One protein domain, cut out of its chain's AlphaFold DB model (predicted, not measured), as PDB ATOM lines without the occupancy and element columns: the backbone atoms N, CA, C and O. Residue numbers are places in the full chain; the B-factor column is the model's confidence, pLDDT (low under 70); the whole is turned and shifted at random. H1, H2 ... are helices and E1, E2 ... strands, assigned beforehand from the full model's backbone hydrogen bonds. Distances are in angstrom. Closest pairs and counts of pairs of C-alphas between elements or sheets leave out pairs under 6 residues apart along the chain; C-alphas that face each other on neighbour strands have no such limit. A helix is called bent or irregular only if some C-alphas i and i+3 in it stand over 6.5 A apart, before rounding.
ATOM      1  N   LEU A  27     -35.689 -13.896-146.181       92.00
ATOM      2  CA  LEU A  27     -34.424 -13.928-145.457       92.00
ATOM      3  C   LEU A  27     -33.853 -15.346-145.425       92.00
ATOM      4  O   LEU A  27     -32.654 -15.500-145.608       92.00
ATOM      5  N   ASP A  28     -34.705 -16.354-145.237       93.25
ATOM      6  CA  ASP A  28     -34.334 -17.770-145.240       93.25
ATOM      7  C   ASP A  28     -33.667 -18.177-146.561       93.25
ATOM      8  O   ASP A  28     -32.613 -18.798-146.547       93.25
ATOM      9  N   TYR A  29     -34.214 -17.741-147.699       94.94
ATOM     10  CA  TYR A  29     -33.592 -17.920-149.010       94.94
ATOM     11  C   TYR A  29     -32.241 -17.195-149.115       94.94
ATOM     12  O   TYR A  29     -31.282 -17.736-149.661       94.94
ATOM     13  N   LEU A  30     -32.149 -15.966-148.599       94.62
ATOM     14  CA  LEU A  30     -30.949 -15.138-148.728       94.62
ATOM     15  C   LEU A  30     -29.765 -15.650-147.892       94.62
ATOM     16  O   LEU A  30     -28.615 -15.476-148.298       94.62
ATOM     17  N   ILE A  31     -30.032 -16.226-146.718       94.12
ATOM     18  CA  ILE A  31     -28.997 -16.698-145.783       94.12
ATOM     19  C   ILE A  31     -28.626 -18.167-145.973       94.12
ATOM     20  O   ILE A  31     -27.744 -18.655-145.268       94.12
ATOM     21  N   GLU A  32     -29.283 -18.864-146.894       95.25
ATOM     22  CA  GLU A  32     -28.983 -20.249-147.228       95.25
ATOM     23  C   GLU A  32     -27.588 -20.337-147.881       95.25
ATOM     24  O   GLU A  32     -27.267 -19.563-148.791       95.25
ATOM     25  N   GLU A  33     -26.761 -21.278-147.412       94.50
ATOM     26  CA  GLU A  33     -25.383 -21.539-147.879       94.50
ATOM     27  C   GLU A  33     -24.516 -20.278-148.112       94.50
ATOM     28  O   GLU A  33     -24.054 -20.015-149.229       94.50
ATOM     29  N   PRO A  34     -24.268 -19.462-147.074       96.38
ATOM     30  CA  PRO A  34     -23.595 -18.185-147.238       96.38
ATOM     31  C   PRO A  34     -22.079 -18.357-147.410       96.38
ATOM     32  O   PRO A  34     -21.444 -19.202-146.767       96.38
ATOM     33  N   LEU A  35     -21.478 -17.479-148.211       96.19
ATOM     34  CA  LEU A  35     -20.052 -17.491-148.522       96.19
ATOM     35  C   LEU A  35     -19.234 -16.770-147.441       96.19
ATOM     36  O   LEU A  35     -19.654 -15.712-146.955       96.19
ATOM     37  N   PRO A  36     -18.051 -17.285-147.064       97.19
ATOM     38  CA  PRO A  36     -17.126 -16.551-146.211       97.19
ATOM     39  C   PRO A  36     -16.541 -15.349-146.965       97.19
ATOM     40  O   PRO A  36     -16.144 -15.458-148.124       97.19
ATOM     41  N   ALA A  37     -16.452 -14.200-146.300       96.81
ATOM     42  CA  ALA A  37     -15.834 -12.990-146.834       96.81
ATOM     43  C   ALA A  37     -15.142 -12.181-145.726       96.81
ATOM     44  O   ALA A  37     -15.335 -12.421-144.533       96.81
ATOM     45  N   VAL A  38     -14.338 -11.196-146.127       97.69
ATOM     46  CA  VAL A  38     -13.705 -10.235-145.215       97.69
ATOM     47  C   VAL A  38     -14.334  -8.866-145.440       97.69
ATOM     48  O   VAL A  38     -14.252  -8.316-146.537       97.69
ATOM     49  N   ALA A  39     -14.934  -8.291-144.400       96.31
ATOM     50  CA  ALA A  39     -15.362  -6.900-144.431       96.31
ATOM     51  C   ALA A  39     -14.174  -6.001-144.071       96.31
ATOM     52  O   ALA A  39     -13.629  -6.079-142.966       96.31
ATOM     53  N   LEU A  40     -13.758  -5.158-145.017       96.12
ATOM     54  CA  LEU A  40     -12.648  -4.227-144.837       96.12
ATOM     55  C   LEU A  40     -13.125  -2.961-144.110       96.12
ATOM     56  O   LEU A  40     -14.130  -2.354-144.470       96.12
ATOM     57  N   GLY A  41     -12.382  -2.553-143.087       92.81
ATOM     58  CA  GLY A  41     -12.635  -1.357-142.286       92.81
ATOM     59  C   GLY A  41     -11.409  -1.026-141.436       92.81
ATOM     60  O   GLY A  41     -10.327  -1.554-141.685       92.81
ATOM     61  N   ARG A  42     -11.559  -0.201-140.387       94.81
ATOM     62  CA  ARG A  42     -10.445   0.097-139.453       94.81
ATOM     63  C   ARG A  42      -9.837  -1.166-138.831       94.81
ATOM     64  O   ARG A  42      -8.658  -1.176-138.498       94.81
ATOM     65  N   ARG A  43     -10.656  -2.202-138.646       96.12
ATOM     66  CA  ARG A  43     -10.247  -3.559-138.285       96.12
ATOM     67  C   ARG A  43     -11.003  -4.525-139.197       96.12
ATOM     68  O   ARG A  43     -12.233  -4.480-139.175       96.12
ATOM     69  N   PRO A  44     -10.313  -5.341-140.010       96.38
ATOM     70  CA  PRO A  44     -10.970  -6.353-140.826       96.38
ATOM     71  C   PRO A  44     -11.709  -7.364-139.950       96.38
ATOM     72  O   PRO A  44     -11.201  -7.760-138.899       96.38
ATOM     73  N   VAL A  45     -12.890  -7.791-140.387       97.81
ATOM     74  CA  VAL A  45     -13.677  -8.825-139.702       97.81
ATOM     75  C   VAL A  45     -14.139  -9.888-140.688       97.81
ATOM     76  O   VAL A  45     -14.490  -9.582-141.831       97.81
ATOM     77  N   LEU A  46     -14.129 -11.145-140.243       97.88
ATOM     78  CA  LEU A  46     -14.698 -12.255-141.002       97.88
ATOM     79  C   LEU A  46     -16.220 -12.176-140.940       97.88
ATOM     80  O   LEU A  46     -16.804 -12.050-139.864       97.88
ATOM     81  N   VAL A  47     -16.849 -12.255-142.104       97.06
ATOM     82  CA  VAL A  47     -18.301 -12.206-142.260       97.06
ATOM     83  C   VAL A  47     -18.770 -13.334-143.166       97.06
ATOM     84  O   VAL A  47     -17.995 -13.933-143.910       97.06
ATOM     85  N   ARG A  48     -20.068 -13.612-143.106       97.44
ATOM     86  CA  ARG A  48     -20.761 -14.464-144.066       97.44
ATOM     87  C   ARG A  48     -21.668 -13.584-144.907       97.44
ATOM     88  O   ARG A  48     -22.445 -12.808-144.353       97.44
ATOM     89  N   VAL A  49     -21.538 -13.676-146.223       96.56
ATOM     90  CA  VAL A  49     -22.350 -12.917-147.177       96.56
ATOM     91  C   VAL A  49     -23.221 -13.868-147.993       96.56
ATOM     92  O   VAL A  49     -22.818 -15.008-148.226       96.56
ATOM     93  N   PRO A  50     -24.408 -13.432-148.435       96.81
ATOM     94  CA  PRO A  50     -25.225 -14.226-149.341       96.81
ATOM     95  C   PRO A  50     -24.462 -14.595-150.610       96.81
ATOM     96  O   PRO A  50     -23.629 -13.814-151.087       96.81
ATOM     97  N   GLN A  51     -24.795 -15.741-151.200       97.06
ATOM     98  CA  GLN A  51     -24.320 -16.049-152.545       97.06
ATOM     99  C   GLN A  51     -24.760 -14.935-153.517       97.06
ATOM    100  O   GLN A  51     -25.920 -14.506-153.463       97.06
ATOM    101  N   PRO A  52     -23.885 -14.455-154.420       96.88
ATOM    102  CA  PRO A  52     -24.211 -13.353-155.324       96.88
ATOM    103  C   PRO A  52     -25.458 -13.605-156.182       96.88
ATOM    104  O   PRO A  52     -26.268 -12.691-156.351       96.88
ATOM    105  N   GLY A  53     -25.643 -14.837-156.676       97.50
ATOM    106  CA  GLY A  53     -26.832 -15.239-157.435       97.50
ATOM    107  C   GLY A  53     -28.109 -15.087-156.611       97.50
ATOM    108  O   GLY A  53     -29.039 -14.393-157.028       97.50
ATOM    109  N   ARG A  54     -28.112 -15.628-155.385       97.56
ATOM    110  CA  ARG A  54     -29.238 -15.497-154.446       97.56
ATOM    111  C   ARG A  54     -29.515 -14.046-154.076       97.56
ATOM    112  O   ARG A  54     -30.668 -13.623-154.086       97.56
ATOM    113  N   TYR A  55     -28.484 -13.238-153.830       97.69
ATOM    114  CA  TYR A  55     -28.669 -11.811-153.562       97.69
ATOM    115  C   TYR A  55     -29.326 -11.089-154.747       97.69
ATOM    116  O   TYR A  55     -30.262 -10.313-154.550       97.69
ATOM    117  N   ALA A  56     -28.884 -11.362-155.979       97.94
ATOM    118  CA  ALA A  56     -29.454 -10.750-157.174       97.94
ATOM    119  C   ALA A  56     -30.936 -11.121-157.360       97.94
ATOM    120  O   ALA A  56     -31.769 -10.234-157.571       97.94
ATOM    121  N   VAL A  57     -31.289 -12.401-157.225       97.56
ATOM    122  CA  VAL A  57     -32.678 -12.877-157.341       97.56
ATOM    123  C   VAL A  57     -33.550 -12.320-156.212       97.56
ATOM    124  O   VAL A  57     -34.624 -11.777-156.472       97.56
ATOM    125  N   HIS A  58     -33.059 -12.337-154.971       97.06
ATOM    126  CA  HIS A  58     -33.739 -11.740-153.819       97.06
ATOM    127  C   HIS A  58     -34.072 -10.258-154.054       97.06
ATOM    128  O   HIS A  58     -35.176  -9.805-153.754       97.06
ATOM    129  N   LYS A  59     -33.149  -9.489-154.646       96.69
ATOM    130  CA  LYS A  59     -33.395  -8.081-154.971       96.69
ATOM    131  C   LYS A  59     -34.495  -7.877-156.009       96.69
ATOM    132  O   LYS A  59     -35.282  -6.944-155.846       96.69
ATOM    133  N   LEU A  60     -34.624  -8.762-157.001       96.25
ATOM    134  CA  LEU A  60     -35.774  -8.728-157.914       96.25
ATOM    135  C   LEU A  60     -37.084  -8.969-157.169       96.25
ATOM    136  O   LEU A  60     -38.029  -8.208-157.361       96.25
ATOM    137  N   ILE A  61     -37.128  -9.992-156.310       94.94
ATOM    138  CA  ILE A  61     -38.327 -10.352-155.540       94.94
ATOM    139  C   ILE A  61     -38.766  -9.175-154.661       94.94
ATOM    140  O   ILE A  61     -39.922  -8.752-154.717       94.94
ATOM    141  N   VAL A  62     -37.834  -8.594-153.900       92.56
ATOM    142  CA  VAL A  62     -38.113  -7.462-153.007       92.56
ATOM    143  C   VAL A  62     -38.583  -6.232-153.784       92.56
ATOM    144  O   VAL A  62     -39.501  -5.548-153.329       92.56
ATOM    145  N   ALA A  63     -38.021  -5.957-154.965       94.69
ATOM    146  CA  ALA A  63     -38.456  -4.831-155.790       94.69
ATOM    147  C   ALA A  63     -39.942  -4.922-156.183       94.69
ATOM    148  O   ALA A  63     -40.620  -3.894-156.187       94.69
ATOM    149  N   GLN A  64     -40.469  -6.132-156.431       92.06
ATOM    150  CA  GLN A  64     -41.887  -6.344-156.772       92.06
ATOM    151  C   GLN A  64     -42.839  -6.153-155.583       92.06
ATOM    152  O   GLN A  64     -44.032  -5.926-155.773       92.06
ATOM    153  N   GLN A  65     -42.334  -6.254-154.352       89.12
ATOM    154  CA  GLN A  65     -43.148  -6.184-153.132       89.12
ATOM    155  C   GLN A  65     -43.181  -4.787-152.508       89.12
ATOM    156  O   GLN A  65     -43.941  -4.535-151.570       89.12
ATOM    157  N   ARG A  66     -42.361  -3.855-153.007       86.69
ATOM    158  CA  ARG A  66     -42.336  -2.485-152.500       86.69
ATOM    159  C   ARG A  66     -43.589  -1.721-152.911       86.69
ATOM    160  O   ARG A  66     -43.982  -1.682-154.071       86.69
ATOM    161  N   GLU A  67     -44.170  -1.020-151.947       87.56
ATOM    162  CA  GLU A  67     -45.251  -0.072-152.207       87.56
ATOM    163  C   GLU A  67     -44.773   1.107-153.072       87.56
ATOM    164  O   GLU A  67     -43.604   1.492-153.025       87.56
ATOM    165  N   LYS A  68     -45.704   1.761-153.783       86.38
ATOM    166  CA  LYS A  68     -45.416   2.902-154.679       86.38
ATOM    167  C   LYS A  68     -44.605   4.022-154.016       86.38
ATOM    168  O   LYS A  68     -43.723   4.592-154.650       86.38
ATOM    169  N   ARG A  69     -44.837   4.302-152.726       90.75
ATOM    170  CA  ARG A  69     -44.065   5.307-151.963       90.75
ATOM    171  C   ARG A  69     -42.569   4.982-151.839       90.75
ATOM    172  O   ARG A  69     -41.781   5.848-151.481       90.75
ATOM    173  N   PHE A  70     -42.167   3.748-152.140       90.75
ATOM    174  CA  PHE A  70     -40.782   3.284-152.145       90.75
ATOM    175  C   PHE A  70     -40.240   3.028-153.560       90.75
ATOM    176  O   PHE A  70     -39.278   2.274-153.700       90.75
ATOM    177  N   ALA A  71     -40.803   3.665-154.595       92.38
ATOM    178  CA  ALA A  71     -40.395   3.487-155.994       92.38
ATOM    179  C   ALA A  71     -38.879   3.647-156.219       92.38
ATOM    180  O   ALA A  71     -38.266   2.785-156.841       92.38
ATOM    181  N   LEU A  72     -38.244   4.666-155.627       96.06
ATOM    182  CA  LEU A  72     -36.787   4.857-155.734       96.06
ATOM    183  C   LEU A  72     -35.988   3.689-155.133       96.06
ATOM    184  O   LEU A  72     -34.948   3.301-155.656       96.06
ATOM    185  N   LYS A  73     -36.478   3.092-154.038       92.31
ATOM    186  CA  LYS A  73     -35.839   1.907-153.446       92.31
ATOM    187  C   LYS A  73     -36.050   0.670-154.322       92.31
ATOM    188  O   LYS A  73     -35.143  -0.147-154.407       92.31
ATOM    189  N   ALA A  74     -37.212   0.544-154.969       95.69
ATOM    190  CA  ALA A  74     -37.486  -0.543-155.909       95.69
ATOM    191  C   ALA A  74     -36.572  -0.459-157.134       95.69
ATOM    192  O   ALA A  74     -35.952  -1.451-157.496       95.69
ATOM    193  N   GLN A  75     -36.417   0.739-157.704       97.62
ATOM    194  CA  GLN A  75     -35.489   0.982-158.805       97.62
ATOM    195  C   GLN A  75     -34.050   0.624-158.413       97.62
ATOM    196  O   GLN A  75     -33.403  -0.142-159.121       97.62
ATOM    197  N   LYS A  76     -33.585   1.078-157.241       97.38
ATOM    198  CA  LYS A  76     -32.263   0.706-156.719       97.38
ATOM    199  C   LYS A  76     -32.087  -0.812-156.595       97.38
ATOM    200  O   LYS A  76     -31.025  -1.332-156.922       97.38
ATOM    201  N   ASP A  77     -33.090  -1.530-156.089       97.31
ATOM    202  CA  ASP A  77     -33.013  -2.989-155.953       97.31
ATOM    203  C   ASP A  77     -32.947  -3.679-157.337       97.31
ATOM    204  O   ASP A  77     -32.173  -4.621-157.509       97.31
ATOM    205  N   ILE A  78     -33.676  -3.174-158.342       98.19
ATOM    206  CA  ILE A  78     -33.605  -3.659-159.734       98.19
ATOM    207  C   ILE A  78     -32.212  -3.426-160.326       98.19
ATOM    208  O   ILE A  78     -31.640  -4.352-160.897       98.19
ATOM    209  N   GLU A  79     -31.650  -2.228-160.164       98.44
ATOM    210  CA  GLU A  79     -30.309  -1.879-160.654       98.44
ATOM    211  C   GLU A  79     -29.233  -2.775-160.024       98.44
ATOM    212  O   GLU A  79     -28.439  -3.386-160.738       98.44
ATOM    213  N   GLN A  80     -29.268  -2.957-158.698       97.94
ATOM    214  CA  GLN A  80     -28.349  -3.862-157.996       97.94
ATOM    215  C   GLN A  80     -28.452  -5.304-158.496       97.94
ATOM    216  O   GLN A  80     -27.439  -5.990-158.637       97.94
ATOM    217  N   SER A  81     -29.673  -5.775-158.751       98.38
ATOM    218  CA  SER A  81     -29.880  -7.105-159.305       98.38
ATOM    219  C   SER A  81     -29.336  -7.223-160.727       98.38
ATOM    220  O   SER A  81     -28.636  -8.186-161.040       98.38
ATOM    221  N   PHE A  82     -29.626  -6.239-161.579       98.38
ATOM    222  CA  PHE A  82     -29.153  -6.200-162.956       98.38
ATOM    223  C   PHE A  82     -27.623  -6.240-163.023       98.38
ATOM    224  O   PHE A  82     -27.065  -7.050-163.766       98.38
ATOM    225  N   ASP A  83     -26.945  -5.418-162.222       98.25
ATOM    226  CA  ASP A  83     -25.485  -5.343-162.212       98.25
ATOM    227  C   ASP A  83     -24.836  -6.672-161.826       98.25
ATOM    228  O   ASP A  83     -23.914  -7.130-162.509       98.25
ATOM    229  N   LEU A  84     -25.347  -7.328-160.782       97.75
ATOM    230  CA  LEU A  84     -24.849  -8.637-160.361       97.75
ATOM    231  C   LEU A  84     -25.124  -9.711-161.408       97.75
ATOM    232  O   LEU A  84     -24.211 -10.445-161.777       97.75
ATOM    233  N   GLN A  85     -26.345  -9.775-161.946       98.19
ATOM    234  CA  GLN A  85     -26.684 -10.736-162.995       98.19
ATOM    235  C   GLN A  85     -25.807 -10.557-164.234       98.19
ATOM    236  O   GLN A  85     -25.385 -11.540-164.837       98.19
ATOM    237  N   ARG A  86     -25.507  -9.313-164.623       98.31
ATOM    238  CA  ARG A  86     -24.655  -9.015-165.780       98.31
ATOM    239  C   ARG A  86     -23.248  -9.591-165.622       98.31
ATOM    240  O   ARG A  86     -22.679 -10.056-166.608       98.31
ATOM    241  N   VAL A  87     -22.690  -9.544-164.413       98.12
ATOM    242  CA  VAL A  87     -21.369 -10.115-164.116       98.12
ATOM    243  C   VAL A  87     -21.456 -11.637-163.991       98.12
ATOM    244  O   VAL A  87     -20.673 -12.342-164.625       98.12
ATOM    245  N   LEU A  88     -22.439 -12.155-163.252       97.69
ATOM    246  CA  LEU A  88     -22.601 -13.593-163.017       97.69
ATOM    247  C   LEU A  88     -22.882 -14.373-164.298       97.69
ATOM    248  O   LEU A  88     -22.296 -15.423-164.493       97.69
ATOM    249  N   LYS A  89     -23.645 -13.820-165.246       98.06
ATOM    250  CA  LYS A  89     -23.825 -14.438-166.572       98.06
ATOM    251  C   LYS A  89     -22.510 -14.727-167.306       98.06
ATOM    252  O   LYS A  89     -22.508 -15.547-168.214       98.06
ATOM    253  N   LYS A  90     -21.424 -14.027-166.962       98.06
ATOM    254  CA  LYS A  90     -20.093 -14.234-167.546       98.06
ATOM    255  C   LYS A  90     -19.194 -15.109-166.678       98.06
ATOM    256  O   LYS A  90     -18.400 -15.857-167.229       98.06
ATOM    257  N   LEU A  91     -19.265 -14.950-165.356       97.56
ATOM    258  CA  LEU A  91     -18.346 -15.609-164.424       97.56
ATOM    259  C   LEU A  91     -18.861 -16.955-163.919       97.56
ATOM    260  O   LEU A  91     -18.062 -17.852-163.691       97.56
ATOM    261  N   ASP A  92     -20.171 -17.061-163.712       96.12
ATOM    262  CA  ASP A  92     -20.820 -18.202-163.076       96.12
ATOM    263  C   ASP A  92     -22.324 -18.253-163.440       96.12
ATOM    264  O   ASP A  92     -23.199 -17.875-162.649       96.12
ATOM    265  N   PRO A  93     -22.648 -18.602-164.699       97.56
ATOM    266  CA  PRO A  93     -24.028 -18.637-165.174       97.56
ATOM    267  C   PRO A  93     -24.848 -19.771-164.544       97.56
ATOM    268  O   PRO A  93     -26.067 -19.631-164.436       97.56
ATOM    269  N   GLU A  94     -24.200 -20.861-164.123       97.62
ATOM    270  CA  GLU A  94     -24.843 -22.027-163.507       97.62
ATOM    271  C   GLU A  94     -25.383 -21.673-162.121       97.62
ATOM    272  O   GLU A  94     -26.596 -21.763-161.917       97.62
ATOM    273  N   SER A  95     -24.556 -21.110-161.231       94.81
ATOM    274  CA  SER A  95     -25.019 -20.658-159.908       94.81
ATOM    275  C   SER A  95     -26.121 -19.599-160.002       94.81
ATOM    276  O   SER A  95     -26.995 -19.501-159.136       94.81
ATOM    277  N   LEU A  96     -26.115 -18.767-161.054       97.56
ATOM    278  CA  LEU A  96     -27.205 -17.819-161.285       97.56
ATOM    279  C   LEU A  96     -28.510 -18.529-161.677       97.56
ATOM    280  O   LEU A  96     -29.573 -18.127-161.203       97.56
ATOM    281  N   ALA A  97     -28.452 -19.551-162.535       98.00
ATOM    282  CA  ALA A  97     -29.619 -20.344-162.915       98.00
ATOM    283  C   ALA A  97     -30.190 -21.108-161.709       98.00
ATOM    284  O   ALA A  97     -31.390 -21.018-161.443       98.00
ATOM    285  N   GLU A  98     -29.322 -21.747-160.924       97.50
ATOM    286  CA  GLU A  98     -29.691 -22.436-159.684       97.50
ATOM    287  C   GLU A  98     -30.369 -21.491-158.690       97.50
ATOM    288  O   GLU A  98     -31.419 -21.817-158.140       97.50
ATOM    289  N   ALA A  99     -29.851 -20.268-158.525       97.44
ATOM    290  CA  ALA A  99     -30.475 -19.276-157.655       97.44
ATOM    291  C   ALA A  99     -31.926 -18.958-158.066       97.44
ATOM    292  O   ALA A  99     -32.781 -18.779-157.192       97.44
ATOM    293  N   PHE A 100     -32.227 -18.894-159.368       97.69
ATOM    294  CA  PHE A 100     -33.601 -18.720-159.853       97.69
ATOM    295  C   PHE A 100     -34.464 -19.957-159.599       97.69
ATOM    296  O   PHE A 100     -35.623 -19.808-159.205       97.69
ATOM    297  N   ASP A 101     -33.930 -21.157-159.813       97.88
ATOM    298  CA  ASP A 101     -34.661 -22.400-159.570       97.88
ATOM    299  C   ASP A 101     -34.988 -22.589-158.091       97.88
ATOM    300  O   ASP A 101     -36.116 -22.941-157.749       97.88
ATOM    301  N   ASP A 102     -34.055 -22.274-157.201       96.56
ATOM    302  CA  ASP A 102     -34.279 -22.310-155.760       96.56
ATOM    303  C   ASP A 102     -35.318 -21.291-155.307       96.56
ATOM    304  O   ASP A 102     -36.184 -21.614-154.494       96.56
ATOM    305  N   ALA A 103     -35.296 -20.080-155.869       95.62
ATOM    306  CA  ALA A 103     -36.297 -19.067-155.553       95.62
ATOM    307  C   ALA A 103     -37.716 -19.487-155.968       95.62
ATOM    308  O   ALA A 103     -38.673 -19.096-155.311       95.62
ATOM    309  N   ARG A 104     -37.872 -20.291-157.030       94.44
ATOM    310  CA  ARG A 104     -39.182 -20.823-157.459       94.44
ATOM    311  C   ARG A 104     -39.727 -21.911-156.533       94.44
ATOM    312  O   ARG A 104     -40.924 -22.182-156.575       94.44
ATOM    313  N   LYS A 105     -38.863 -22.558-155.745       91.75
ATOM    314  CA  LYS A 105     -39.239 -23.603-154.777       91.75
ATOM    315  C   LYS A 105     -39.678 -23.024-153.422       91.75
ATOM    316  O   LYS A 105     -40.155 -23.785-152.584       91.75
ATOM    317  N   LYS A 106     -39.473 -21.722-153.198       81.38
ATOM    318  CA  LYS A 106     -39.818 -20.987-151.972       81.38
ATOM    319  C   LYS A 106     -41.176 -20.301-152.109       81.38
ATOM    320  O   LYS A 106     -41.916 -20.300-151.104       81.38
TER     321      LYS A 106
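This is residues 27 to 106 of the 106 residues of an uncharacterized protein of Desulfobacteraceae bacterium (UniProt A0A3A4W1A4). A helical hairpin of H2 and H3 makes the core, with H4 packed steeply over the first part of H2, the short H1 on that same part, and a two-stranded hairpin, E1 and E2, reaching away beyond it. The 80 printed residues hold, in order, H1, E1, E2, H2, H3 and H4; the sheet E1 - E2 is antiparallel and the class is mostly helix. The whole is only just compact, close to loose, with a radius of gyration of the C-alphas of 13.8 A and spans of 39 by 31 by 25 A.

H1, residues 27 to 31, touches residues 54 to 58 alone of H2, residues 52 to 65; their closest C-alphas, Leu 30 and Arg 54, are 6.0 A apart. E1, residues 35 to 39, and E2, residues 45 to 49, form a hairpin, with N 37 and O 47 within hydrogen-bond range at 2.9 A. H2, the hub, touches H3, residues 68 to 91, at a shallow tilt of 24 degrees, opposite ways; the closest C-alphas, Ala 56 and Ser 81, are 4.2 A apart. H4, residues 93 to 104, touches residues 53 to 58 alone of H2 at a steep tilt of 40 degrees, the same way; C-alphas 53 and 96 are closest, 4.6 A. H3 and H4 only just touch, with 3 pairs of C-alphas within 8 A, the closest being Leu 88 and Leu 96, 6.5 A. H2, H3 and H4 form an up and down bundle, each helix running against the one before. E1 and E2 are apart from H3 and H4. Every O i to N i+4 pair is within hydrogen-bond range in H1, H2 and H4, and 17 of 20 in H3.

H1 begins at C-alpha 27, (-34.424, -13.928, -145.457). H2 is 20.4 A long, H3 34.2 A and H4 17.1 A. H3 has a kink of 28 degrees near residue 75 and is irregular, C-alphas 69 and 72 being 8.2 A apart. H4 ends at C-alpha 104, (-39.182, -20.823, -157.459).

The C-alphas farthest apart, Arg 42 and Lys 105, are 40.3 A apart. The printed part has no cut, its five links are tight, and no printed residue is under 70 in pLDDT.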